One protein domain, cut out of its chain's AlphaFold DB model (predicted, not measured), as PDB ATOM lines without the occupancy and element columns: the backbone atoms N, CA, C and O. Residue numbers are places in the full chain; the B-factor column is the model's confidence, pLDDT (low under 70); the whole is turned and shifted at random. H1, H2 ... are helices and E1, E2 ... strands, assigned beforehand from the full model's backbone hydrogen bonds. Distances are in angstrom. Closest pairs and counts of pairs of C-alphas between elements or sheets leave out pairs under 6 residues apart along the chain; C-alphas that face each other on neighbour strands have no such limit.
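What this domain is: This is residues 127 to 196 of the 196 residues of an uncharacterized protein of Mollicutes bacterium (UniProt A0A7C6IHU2). A narrow, strongly twisted sheet of three strands runs through the middle, with one helix, H1, at one end and two touching helices, H2 and H3, beyond the other end. Its long strand E2 bends and joins the two ends, pairing first with E1 and then with E3. The printed part has 70 residues, with three named strands and three named helices in the order E1 H1 E2 H2 E3 H3; the class is mixed, helices and strands. The sheet's order is E1, E2, E3, mixed. The whole is compact, with a radius of gyration of the C-alphas of 12.6 A and spans of 33 by 24 by 21 A.

Where its parts are: Find C-alpha 152 at (54.372, -15.424, 40.445); from there E2, residues 152 to 159, runs 20.0 A. E1, residues 129 to 133, begins at (47.763, -9.920, 50.581) and covers 13.6 A. E3 is residues 177 to 180, 9.6 A. H1 is residues 134 to 141, 10.8 A; H2 is residues 164 to 170, 10.1 A; H3, residues 185 to 192, runs 10.7 A to C-alpha 192 at (36.969, -11.872, 33.104).

How they stand to each other: Look at residue 156, where E2 bends by 66 degrees. Its residues 152 to 156 pair with E1, antiparallel at 141 degrees, with N 153 and O 132 2.8 A apart. Its residues 156 to 159 pair with E3, parallel at 59 degrees, with N 178 and O 156 2.8 A apart. E2, H2 and E3 form a strand-helix-strand unit, two parallel neighbour strands with a helix between, with a right-handed crossover. H1 only grazes the sheet, with residues 134 to 137. H2 and H3 are not on it, H3 only just, with 4 pairs of C-alphas within 10 A. H2 and H3 touch, their closest C-alphas being Ser 164 and Ile 187 at 6.5 A, and run the same way at a steep tilt of 36 degrees, only just steep. H1 is apart from both. In H1, H2 and H3 every O i to N i+4 pair is within hydrogen-bond range.

The domain as a whole: The two C-alphas farthest apart, Asp 142 and Ser 196, are 33.4 A apart. The printed part has no cut, and no link is long. Look at residues 194 to 196 for pLDDT under 70; the mean of the printed part is 89.0.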
ATOM      1  N   PHE A 127      46.526 -11.830  55.979       89.81
ATOM      2  CA  PHE A 127      45.646 -12.750  55.249       89.81
ATOM      3  C   PHE A 127      44.968 -12.104  54.038       89.81
ATOM      4  O   PHE A 127      44.183 -12.761  53.352       89.81
ATOM      5  N   TYR A 128      45.218 -10.817  53.801       92.25
ATOM      6  CA  TYR A 128      44.588 -10.052  52.730       92.25
ATOM      7  C   TYR A 128      45.496  -9.915  51.518       92.25
ATOM      8  O   TYR A 128      44.977  -9.828  50.412       92.25
ATOM      9  N   HIS A 129      46.816  -9.956  51.691       95.12
ATOM     10  CA  HIS A 129      47.763  -9.920  50.581       95.12
ATOM     11  C   HIS A 129      48.431 -11.280  50.394       95.12
ATOM     12  O   HIS A 129      48.945 -11.878  51.335       95.12
ATOM     13  N   LEU A 130      48.472 -11.757  49.152       94.62
ATOM     14  CA  LEU A 130      49.227 -12.942  48.770       94.62
ATOM     15  C   LEU A 130      50.344 -12.539  47.826       94.62
ATOM     16  O   LEU A 130      50.112 -11.803  46.872       94.62
ATOM     17  N   ARG A 131      51.529 -13.101  48.049       94.69
ATOM     18  CA  ARG A 131      52.619 -13.125  47.080       94.69
ATOM     19  C   ARG A 131      53.246 -14.510  47.091       94.69
ATOM     20  O   ARG A 131      53.837 -14.908  48.091       94.69
ATOM     21  N   SER A 132      53.080 -15.269  46.014       95.31
ATOM     22  CA  SER A 132      53.576 -16.644  45.940       95.31
ATOM     23  C   SER A 132      53.761 -17.106  44.499       95.31
ATOM     24  O   SER A 132      53.162 -16.564  43.572       95.31
ATOM     25  N   PHE A 133      54.563 -18.149  44.305       95.38
ATOM     26  CA  PHE A 133      54.622 -18.840  43.023       95.38
ATOM     27  C   PHE A 133      53.287 -19.528  42.728       95.38
ATOM     28  O   PHE A 133      52.680 -20.146  43.604       95.38
ATOM     29  N   TYR A 134      52.859 -19.468  41.471       95.25
ATOM     30  CA  TYR A 134      51.627 -20.100  41.005       95.25
ATOM     31  C   TYR A 134      51.593 -21.602  41.341       95.25
ATOM     32  O   TYR A 134      50.581 -22.129  41.795       95.25
ATOM     33  N   GLU A 135      52.732 -22.280  41.196       94.75
ATOM     34  CA  GLU A 135      52.885 -23.708  41.500       94.75
ATOM     35  C   GLU A 135      52.631 -24.022  42.979       94.75
ATOM     36  O   GLU A 135      51.946 -24.998  43.281       94.75
ATOM     37  N   ASN A 136      53.081 -23.156  43.894       96.19
ATOM     38  CA  ASN A 136      52.798 -23.305  45.320       96.19
ATOM     39  C   ASN A 136      51.299 -23.185  45.603       96.19
ATOM     40  O   ASN A 136      50.770 -23.949  46.403       96.19
ATOM     41  N   ILE A 137      50.607 -22.243  44.954       95.81
ATOM     42  CA  ILE A 137      49.159 -22.051  45.135       95.81
ATOM     43  C   ILE A 137      48.408 -23.312  44.700       95.81
ATOM     44  O   ILE A 137      47.581 -23.825  45.452       95.81
ATOM     45  N   ILE A 138      48.728 -23.842  43.518       95.62
ATOM     46  CA  ILE A 138      48.120 -25.070  42.999       95.62
ATOM     47  C   ILE A 138      48.408 -26.262  43.913       95.62
ATOM     48  O   ILE A 138      47.482 -26.989  44.264       95.62
ATOM     49  N   GLN A 139      49.659 -26.437  44.342       95.12
ATOM     50  CA  GLN A 139      50.051 -27.531  45.229       95.12
ATOM     51  C   GLN A 139      49.333 -27.464  46.584       95.12
ATOM     52  O   GLN A 139      48.865 -28.484  47.083       95.12
ATOM     53  N   VAL A 140      49.251 -26.277  47.192       95.81
ATOM     54  CA  VAL A 140      48.646 -26.077  48.519       95.81
ATOM     55  C   VAL A 140      47.134 -26.278  48.486       95.81
ATOM     56  O   VAL A 140      46.574 -26.841  49.425       95.81
ATOM     57  N   LEU A 141      46.472 -25.821  47.422       94.94
ATOM     58  CA  LEU A 141      45.020 -25.929  47.273       94.94
ATOM     59  C   LEU A 141      44.560 -27.280  46.710       94.94
ATOM     60  O   LEU A 141      43.354 -27.474  46.570       94.94
ATOM     61  N   ASP A 142      45.489 -28.176  46.356       95.25
ATOM     62  CA  ASP A 142      45.208 -29.372  45.547       95.25
ATOM     63  C   ASP A 142      44.399 -29.009  44.280       95.25
ATOM     64  O   ASP A 142      43.390 -29.614  43.914       95.25
ATOM     65  N   GLY A 143      44.806 -27.898  43.660       94.19
ATOM     66  CA  GLY A 143      44.100 -27.261  42.561       94.19
ATOM     67  C   GLY A 143      44.387 -27.915  41.212       94.19
ATOM     68  O   GLY A 143      45.392 -28.592  41.005       94.19
ATOM     69  N   LYS A 144      43.518 -27.643  40.237       95.38
ATOM     70  CA  LYS A 144      43.756 -27.990  38.833       95.38
ATOM     71  C   LYS A 144      43.985 -26.724  38.021       95.38
ATOM     72  O   LYS A 144      43.105 -25.870  37.950       95.38
ATOM     73  N   GLU A 145      45.142 -26.634  37.372       94.31
ATOM     74  CA  GLU A 145      45.425 -25.558  36.424       94.31
ATOM     75  C   GLU A 145      44.468 -25.631  35.224       94.31
ATOM     76  O   GLU A 145      44.279 -26.690  34.618       94.31
ATOM     77  N   ILE A 146      43.872 -24.485  34.887       92.06
ATOM     78  CA  ILE A 146      43.081 -24.302  33.664       92.06
ATOM     79  C   ILE A 146      43.851 -23.428  32.673       92.06
ATOM     80  O   ILE A 146      44.018 -23.812  31.518       92.06
ATOM     81  N   LEU A 147      44.325 -22.265  33.130       91.94
ATOM     82  CA  LEU A 147      45.131 -21.316  32.365       91.94
ATOM     83  C   LEU A 147      46.142 -20.646  33.300       91.94
ATOM     84  O   LEU A 147      45.765 -20.185  34.376       91.94
ATOM     85  N   LYS A 148      47.399 -20.559  32.861       92.81
ATOM     86  CA  LYS A 148      48.490 -19.879  33.563       92.81
ATOM     87  C   LYS A 148      49.055 -18.772  32.676       92.81
ATOM     88  O   LYS A 148      49.395 -19.021  31.521       92.81
ATOM     89  N   PHE A 149      49.156 -17.567  33.231       90.94
ATOM     90  CA  PHE A 149      49.761 -16.408  32.568       90.94
ATOM     91  C   PHE A 149      51.091 -16.031  33.222       90.94
ATOM     92  O   PHE A 149      52.089 -15.874  32.524       90.94
ATOM     93  N   ASP A 150      51.114 -15.996  34.555       92.88
ATOM     94  CA  ASP A 150      52.275 -15.598  35.344       92.88
ATOM     95  C   ASP A 150      52.814 -16.751  36.198       92.88
ATOM     96  O   ASP A 150      52.090 -17.659  36.613       92.88
ATOM     97  N   ASN A 151      54.122 -16.724  36.464       94.44
ATOM     98  CA  ASN A 151      54.772 -17.685  37.361       94.44
ATOM     99  C   ASN A 151      54.647 -17.289  38.834       94.44
ATOM    100  O   ASN A 151      54.649 -18.161  39.700       94.44
ATOM    101  N   GLU A 152      54.545 -15.993  39.113       95.12
ATOM    102  CA  GLU A 152      54.372 -15.424  40.445       95.12
ATOM    103  C   GLU A 152      53.054 -14.655  40.461       95.12
ATOM    104  O   GLU A 152      52.760 -13.897  39.540       95.12
ATOM    105  N   VAL A 153      52.253 -14.879  41.494       94.88
ATOM    106  CA  VAL A 153      50.971 -14.214  41.705       94.88
ATOM    107  C   VAL A 153      51.117 -13.332  42.932       94.88
ATOM    108  O   VAL A 153      51.505 -13.812  44.000       94.88
ATOM    109  N   SER A 154      50.817 -12.045  42.775       95.69
ATOM    110  CA  SER A 154      50.873 -11.052  43.845       95.69
ATOM    111  C   SER A 154      49.627 -10.179  43.803       95.69
ATOM    112  O   SER A 154      49.299  -9.664  42.739       95.69
ATOM    113  N   GLY A 155      48.946  -9.998  44.931       95.81
ATOM    114  CA  GLY A 155      47.711  -9.218  44.965       95.81
ATOM    115  C   GLY A 155      46.880  -9.369  46.238       95.81
ATOM    116  O   GLY A 155      47.253 -10.076  47.174       95.81
ATOM    117  N   ASN A 156      45.732  -8.698  46.246       95.88
ATOM    118  CA  ASN A 156      44.742  -8.674  47.314       95.88
ATOM    119  C   ASN A 156      43.737  -9.817  47.168       95.88
ATOM    120  O   ASN A 156      43.033  -9.906  46.164       95.88
ATOM    121  N   ILE A 157      43.610 -10.660  48.185       94.94
ATOM    122  CA  ILE A 157      42.624 -11.737  48.227       94.94
ATOM    123  C   ILE A 157      41.226 -11.152  48.459       94.94
ATOM    124  O   ILE A 157      40.959 -10.482  49.457       94.94
ATOM    125  N   LEU A 158      40.298 -11.484  47.565       92.31
ATOM    126  CA  LEU A 158      38.884 -11.138  47.655       92.31
ATOM    127  C   LEU A 158      38.033 -12.405  47.611       92.31
ATOM    128  O   LEU A 158      38.173 -13.229  46.713       92.31
ATOM    129  N   VAL A 159      37.094 -12.545  48.548       90.56
ATOM    130  CA  VAL A 159      36.161 -13.682  48.583       90.56
ATOM    131  C   VAL A 159      34.771 -13.220  48.158       90.56
ATOM    132  O   VAL A 159      34.145 -12.395  48.827       90.56
ATOM    133  N   ALA A 160      34.240 -13.775  47.068       87.94
ATOM    134  CA  ALA A 160      32.915 -13.408  46.563       87.94
ATOM    135  C   ALA A 160      31.779 -14.155  47.287       87.94
ATOM    136  O   ALA A 160      31.090 -15.008  46.714       87.94
ATOM    137  N   SER A 161      31.562 -13.822  48.558       83.50
ATOM    138  CA  SER A 161      30.514 -14.423  49.397       83.50
ATOM    139  C   SER A 161      29.126 -13.786  49.212       83.50
ATOM    140  O   SER A 161      28.113 -14.450  49.427       83.50
ATOM    141  N   TYR A 162      29.045 -12.526  48.766       81.06
ATOM    142  CA  TYR A 162      27.779 -11.804  48.558       81.06
ATOM    143  C   TYR A 162      26.971 -12.307  47.354       81.06
ATOM    144  O   TYR A 162      27.527 -12.833  46.391       81.06
ATOM    145  N   GLY A 163      25.651 -12.072  47.341       82.00
ATOM    146  CA  GLY A 163      24.806 -12.282  46.153       82.00
ATOM    147  C   GLY A 163      25.343 -11.542  44.916       82.00
ATOM    148  O   GLY A 163      26.020 -10.527  45.053       82.00
ATOM    149  N   SER A 164      25.100 -12.060  43.703       82.81
ATOM    150  CA  SER A 164      25.863 -11.634  42.510       82.81
ATOM    151  C   SER A 164      25.677 -10.151  42.201       82.81
ATOM    152  O   SER A 164      26.643  -9.467  41.895       82.81
ATOM    153  N   THR A 165      24.457  -9.642  42.353       84.00
ATOM    154  CA  THR A 165      24.139  -8.218  42.185       84.00
ATOM    155  C   THR A 165      24.863  -7.343  43.205       84.00
ATOM    156  O   THR A 165      25.450  -6.331  42.840       84.00
ATOM    157  N   THR A 166      24.867  -7.745  44.476       85.19
ATOM    158  CA  THR A 166      25.564  -7.034  45.555       85.19
ATOM    159  C   THR A 166      27.070  -7.017  45.330       85.19
ATOM    160  O   THR A 166      27.695  -5.984  45.536       85.19
ATOM    161  N   PHE A 167      27.652  -8.137  44.896       87.50
ATOM    162  CA  PHE A 167      29.081  -8.221  44.608       87.50
ATOM    163  C   PHE A 167      29.464  -7.303  43.442       87.50
ATOM    164  O   PHE A 167      30.329  -6.454  43.599       87.50
ATOM    165  N   ILE A 168      28.762  -7.415  42.311       84.44
ATOM    166  CA  ILE A 168      29.054  -6.641  41.094       84.44
ATOM    167  C   ILE A 168      28.898  -5.130  41.327       84.44
ATOM    168  O   ILE A 168      29.696  -4.353  40.817       84.44
ATOM    169  N   ASN A 169      27.901  -4.703  42.105       84.88
ATOM    170  CA  ASN A 169      27.639  -3.276  42.311       84.88
ATOM    171  C   ASN A 169      28.546  -2.622  43.363       84.88
ATOM    172  O   ASN A 169      28.733  -1.410  43.316       84.88
ATOM    173  N   ASN A 170      29.060  -3.394  44.326       84.62
ATOM    174  CA  ASN A 170      29.747  -2.833  45.495       84.62
ATOM    175  C   ASN A 170      31.235  -3.186  45.565       84.62
ATOM    176  O   ASN A 170      31.957  -2.559  46.334       84.62
ATOM    177  N   ILE A 171      31.694  -4.189  44.809       85.88
ATOM    178  CA  ILE A 171      33.086  -4.638  44.811       85.88
ATOM    179  C   ILE A 171      33.713  -4.334  43.452       85.88
ATOM    180  O   ILE A 171      33.249  -4.790  42.403       85.88
ATOM    181  N   THR A 172      34.792  -3.558  43.490       85.00
ATOM    182  CA  THR A 172      35.631  -3.294  42.318       85.00
ATOM    183  C   THR A 172      36.709  -4.366  42.251       85.00
ATOM    184  O   THR A 172      37.295  -4.703  43.276       85.00
ATOM    185  N   ILE A 173      36.924  -4.919  41.060       87.56
ATOM    186  CA  ILE A 173      38.001  -5.871  40.785       87.56
ATOM    187  C   ILE A 173      38.998  -5.137  39.899       87.56
ATOM    188  O   ILE A 173      38.617  -4.598  38.863       87.56
ATOM    189  N   ASP A 174      40.254  -5.118  40.318       88.75
ATOM    190  CA  ASP A 174      41.367  -4.540  39.573       88.75
ATOM    191  C   ASP A 174      42.398  -5.617  39.196       88.75
ATOM    192  O   ASP A 174      42.201  -6.809  39.435       88.75
ATOM    193  N   ASN A 175      43.502  -5.195  38.575       87.00
ATOM    194  CA  ASN A 175      44.569  -6.110  38.157       87.00
ATOM    195  C   ASN A 175      45.351  -6.711  39.337       87.00
ATOM    196  O   ASN A 175      46.038  -7.709  39.143       87.00
ATOM    197  N   ASP A 176      45.233  -6.131  40.533       90.81
ATOM    198  CA  ASP A 176      45.895  -6.615  41.743       90.81
ATOM    199  C   ASP A 176      44.965  -7.526  42.563       90.81
ATOM    200  O   ASP A 176      45.315  -7.949  43.660       90.81
ATOM    201  N   SER A 177      43.765  -7.845  42.069       92.94
ATOM    202  CA  SER A 177      42.762  -8.625  42.794       92.94
ATOM    203  C   SER A 177      42.887 -10.134  42.537       92.94
ATOM    204  O   SER A 177      42.756 -10.608  41.409       92.94
ATOM    205  N   ILE A 178      43.031 -10.921  43.604       94.75
ATOM    206  CA  ILE A 178      43.000 -12.389  43.601       94.75
ATOM    207  C   ILE A 178      41.627 -12.847  44.089       94.75
ATOM    208  O   ILE A 178      41.318 -12.822  45.279       94.75
ATOM    209  N   LEU A 179      40.780 -13.272  43.156       93.56
ATOM    210  CA  LEU A 179      39.380 -13.569  43.439       93.56
ATOM    211  C   LEU A 179      39.140 -15.055  43.754       93.56
ATOM    212  O   LEU A 179      39.321 -15.921  42.900       93.56
ATOM    213  N   ILE A 180      38.630 -15.342  44.952       92.88
ATOM    214  CA  ILE A 180      38.138 -16.661  45.365       92.88
ATOM    215  C   ILE A 180      36.616 -16.692  45.194       92.88
ATOM    216  O   ILE A 180      35.867 -16.009  45.903       92.88
ATOM    217  N   ILE A 181      36.149 -17.506  44.247       91.69
ATOM    218  CA  ILE A 181      34.737 -17.640  43.874       91.69
ATOM    219  C   ILE A 181      34.314 -19.106  43.816       91.69
ATOM    220  O   ILE A 181      35.072 -19.974  43.396       91.69
ATOM    221  N   GLY A 182      33.070 -19.373  44.218       88.75
ATOM    222  CA  GLY A 182      32.422 -20.659  43.964       88.75
ATOM    223  C   GLY A 182      31.938 -20.793  42.515       88.75
ATOM    224  O   GLY A 182      32.222 -19.955  41.655       88.75
ATOM    225  N   ASP A 183      31.136 -21.822  42.250       89.62
ATOM    226  CA  ASP A 183      30.530 -22.054  40.933       89.62
ATOM    227  C   ASP A 183      29.410 -21.039  40.635       89.62
ATOM    228  O   ASP A 183      28.225 -21.258  40.897       89.62
ATOM    229  N   ARG A 184      29.805 -19.841  40.192       87.50
ATOM    230  CA  ARG A 184      28.916 -18.687  40.010       87.50
ATOM    231  C   ARG A 184      29.200 -17.981  38.699       87.50
ATOM    232  O   ARG A 184      29.920 -16.986  38.657       87.50
ATOM    233  N   HIS A 185      28.591 -18.480  37.630       87.19
ATOM    234  CA  HIS A 185      28.832 -18.029  36.257       87.19
ATOM    235  C   HIS A 185      28.792 -16.498  36.063       87.19
ATOM    236  O   HIS A 185      29.669 -15.935  35.418       87.19
ATOM    237  N   SER A 186      27.836 -15.803  36.691       87.62
ATOM    238  CA  SER A 186      27.719 -14.336  36.598       87.62
ATOM    239  C   SER A 186      28.937 -13.574  37.133       87.62
ATOM    240  O   SER A 186      29.273 -12.522  36.596       87.62
ATOM    241  N   ILE A 187      29.601 -14.089  38.173       87.25
ATOM    242  CA  ILE A 187      30.794 -13.452  38.749       87.25
ATOM    243  C   ILE A 187      32.036 -13.805  37.930       87.25
ATOM    244  O   ILE A 187      32.858 -12.924  37.693       87.25
ATOM    245  N   HIS A 188      32.132 -15.045  37.431       87.12
ATOM    246  CA  HIS A 188      33.186 -15.448  36.488       87.12
ATOM    247  C   HIS A 188      33.215 -14.529  35.262       87.12
ATOM    248  O   HIS A 188      34.270 -14.006  34.907       87.12
ATOM    249  N   GLU A 189      32.059 -14.274  34.642       88.06
ATOM    250  CA  GLU A 189      31.984 -13.357  33.500       88.06
ATOM    251  C   GLU A 189      32.350 -11.916  33.866       88.06
ATOM    252  O   GLU A 189      33.036 -11.253  33.096       88.06
ATOM    253  N   TYR A 190      31.888 -11.412  35.013       87.25
ATOM    254  CA  TYR A 190      32.195 -10.047  35.444       87.25
ATOM    255  C   TYR A 190      33.695  -9.845  35.680       87.25
ATOM    256  O   TYR A 190      34.242  -8.837  35.247       87.25
ATOM    257  N   ALA A 191      34.360 -10.817  36.311       86.81
ATOM    258  CA  ALA A 191      35.787 -10.754  36.614       86.81
ATOM    259  C   ALA A 191      36.678 -10.902  35.368       86.81
ATOM    260  O   ALA A 191      37.785 -10.377  35.331       86.81
ATOM    261  N   THR A 192      36.207 -11.618  34.342       85.38
ATOM    262  CA  THR A 192      36.969 -11.872  33.104       85.38
ATOM    263  C   THR A 192      36.665 -10.873  31.990       85.38
ATOM    264  O   THR A 192      37.456 -10.720  31.055       85.38
ATOM    265  N   LYS A 193      35.534 -10.158  32.065       81.38
ATOM    266  CA  LYS A 193      35.228  -9.050  31.159       81.38
ATOM    267  C   LYS A 193      36.145  -7.879  31.489       81.38
ATOM    268  O   LYS A 193      36.090  -7.318  32.575       81.38
ATOM    269  N   LYS A 194      36.969  -7.506  30.509       55.94
ATOM    270  CA  LYS A 194      37.899  -6.376  30.562       55.94
ATOM    271  C   LYS A 194      37.164  -5.114  31.038       55.94
ATOM    272  O   LYS A 194      36.421  -4.515  30.257       55.94
ATOM    273  N   GLN A 195      37.352  -4.731  32.301       56.69
ATOM    274  CA  GLN A 195      36.922  -3.420  32.776       56.69
ATOM    275  C   GLN A 195      37.777  -2.396  32.026       56.69
ATOM    276  O   GLN A 195      39.002  -2.396  32.136       56.69
ATOM    277  N   SER A 196      37.129  -1.676  31.111       42.62
ATOM    278  CA  SER A 196      37.755  -0.667  30.250       42.62
ATOM    279  C   SER A 196      37.806   0.669  30.966       42.62
ATOM    280  O   SER A 196      36.815   0.963  31.669       42.62
TER     281      SER A 196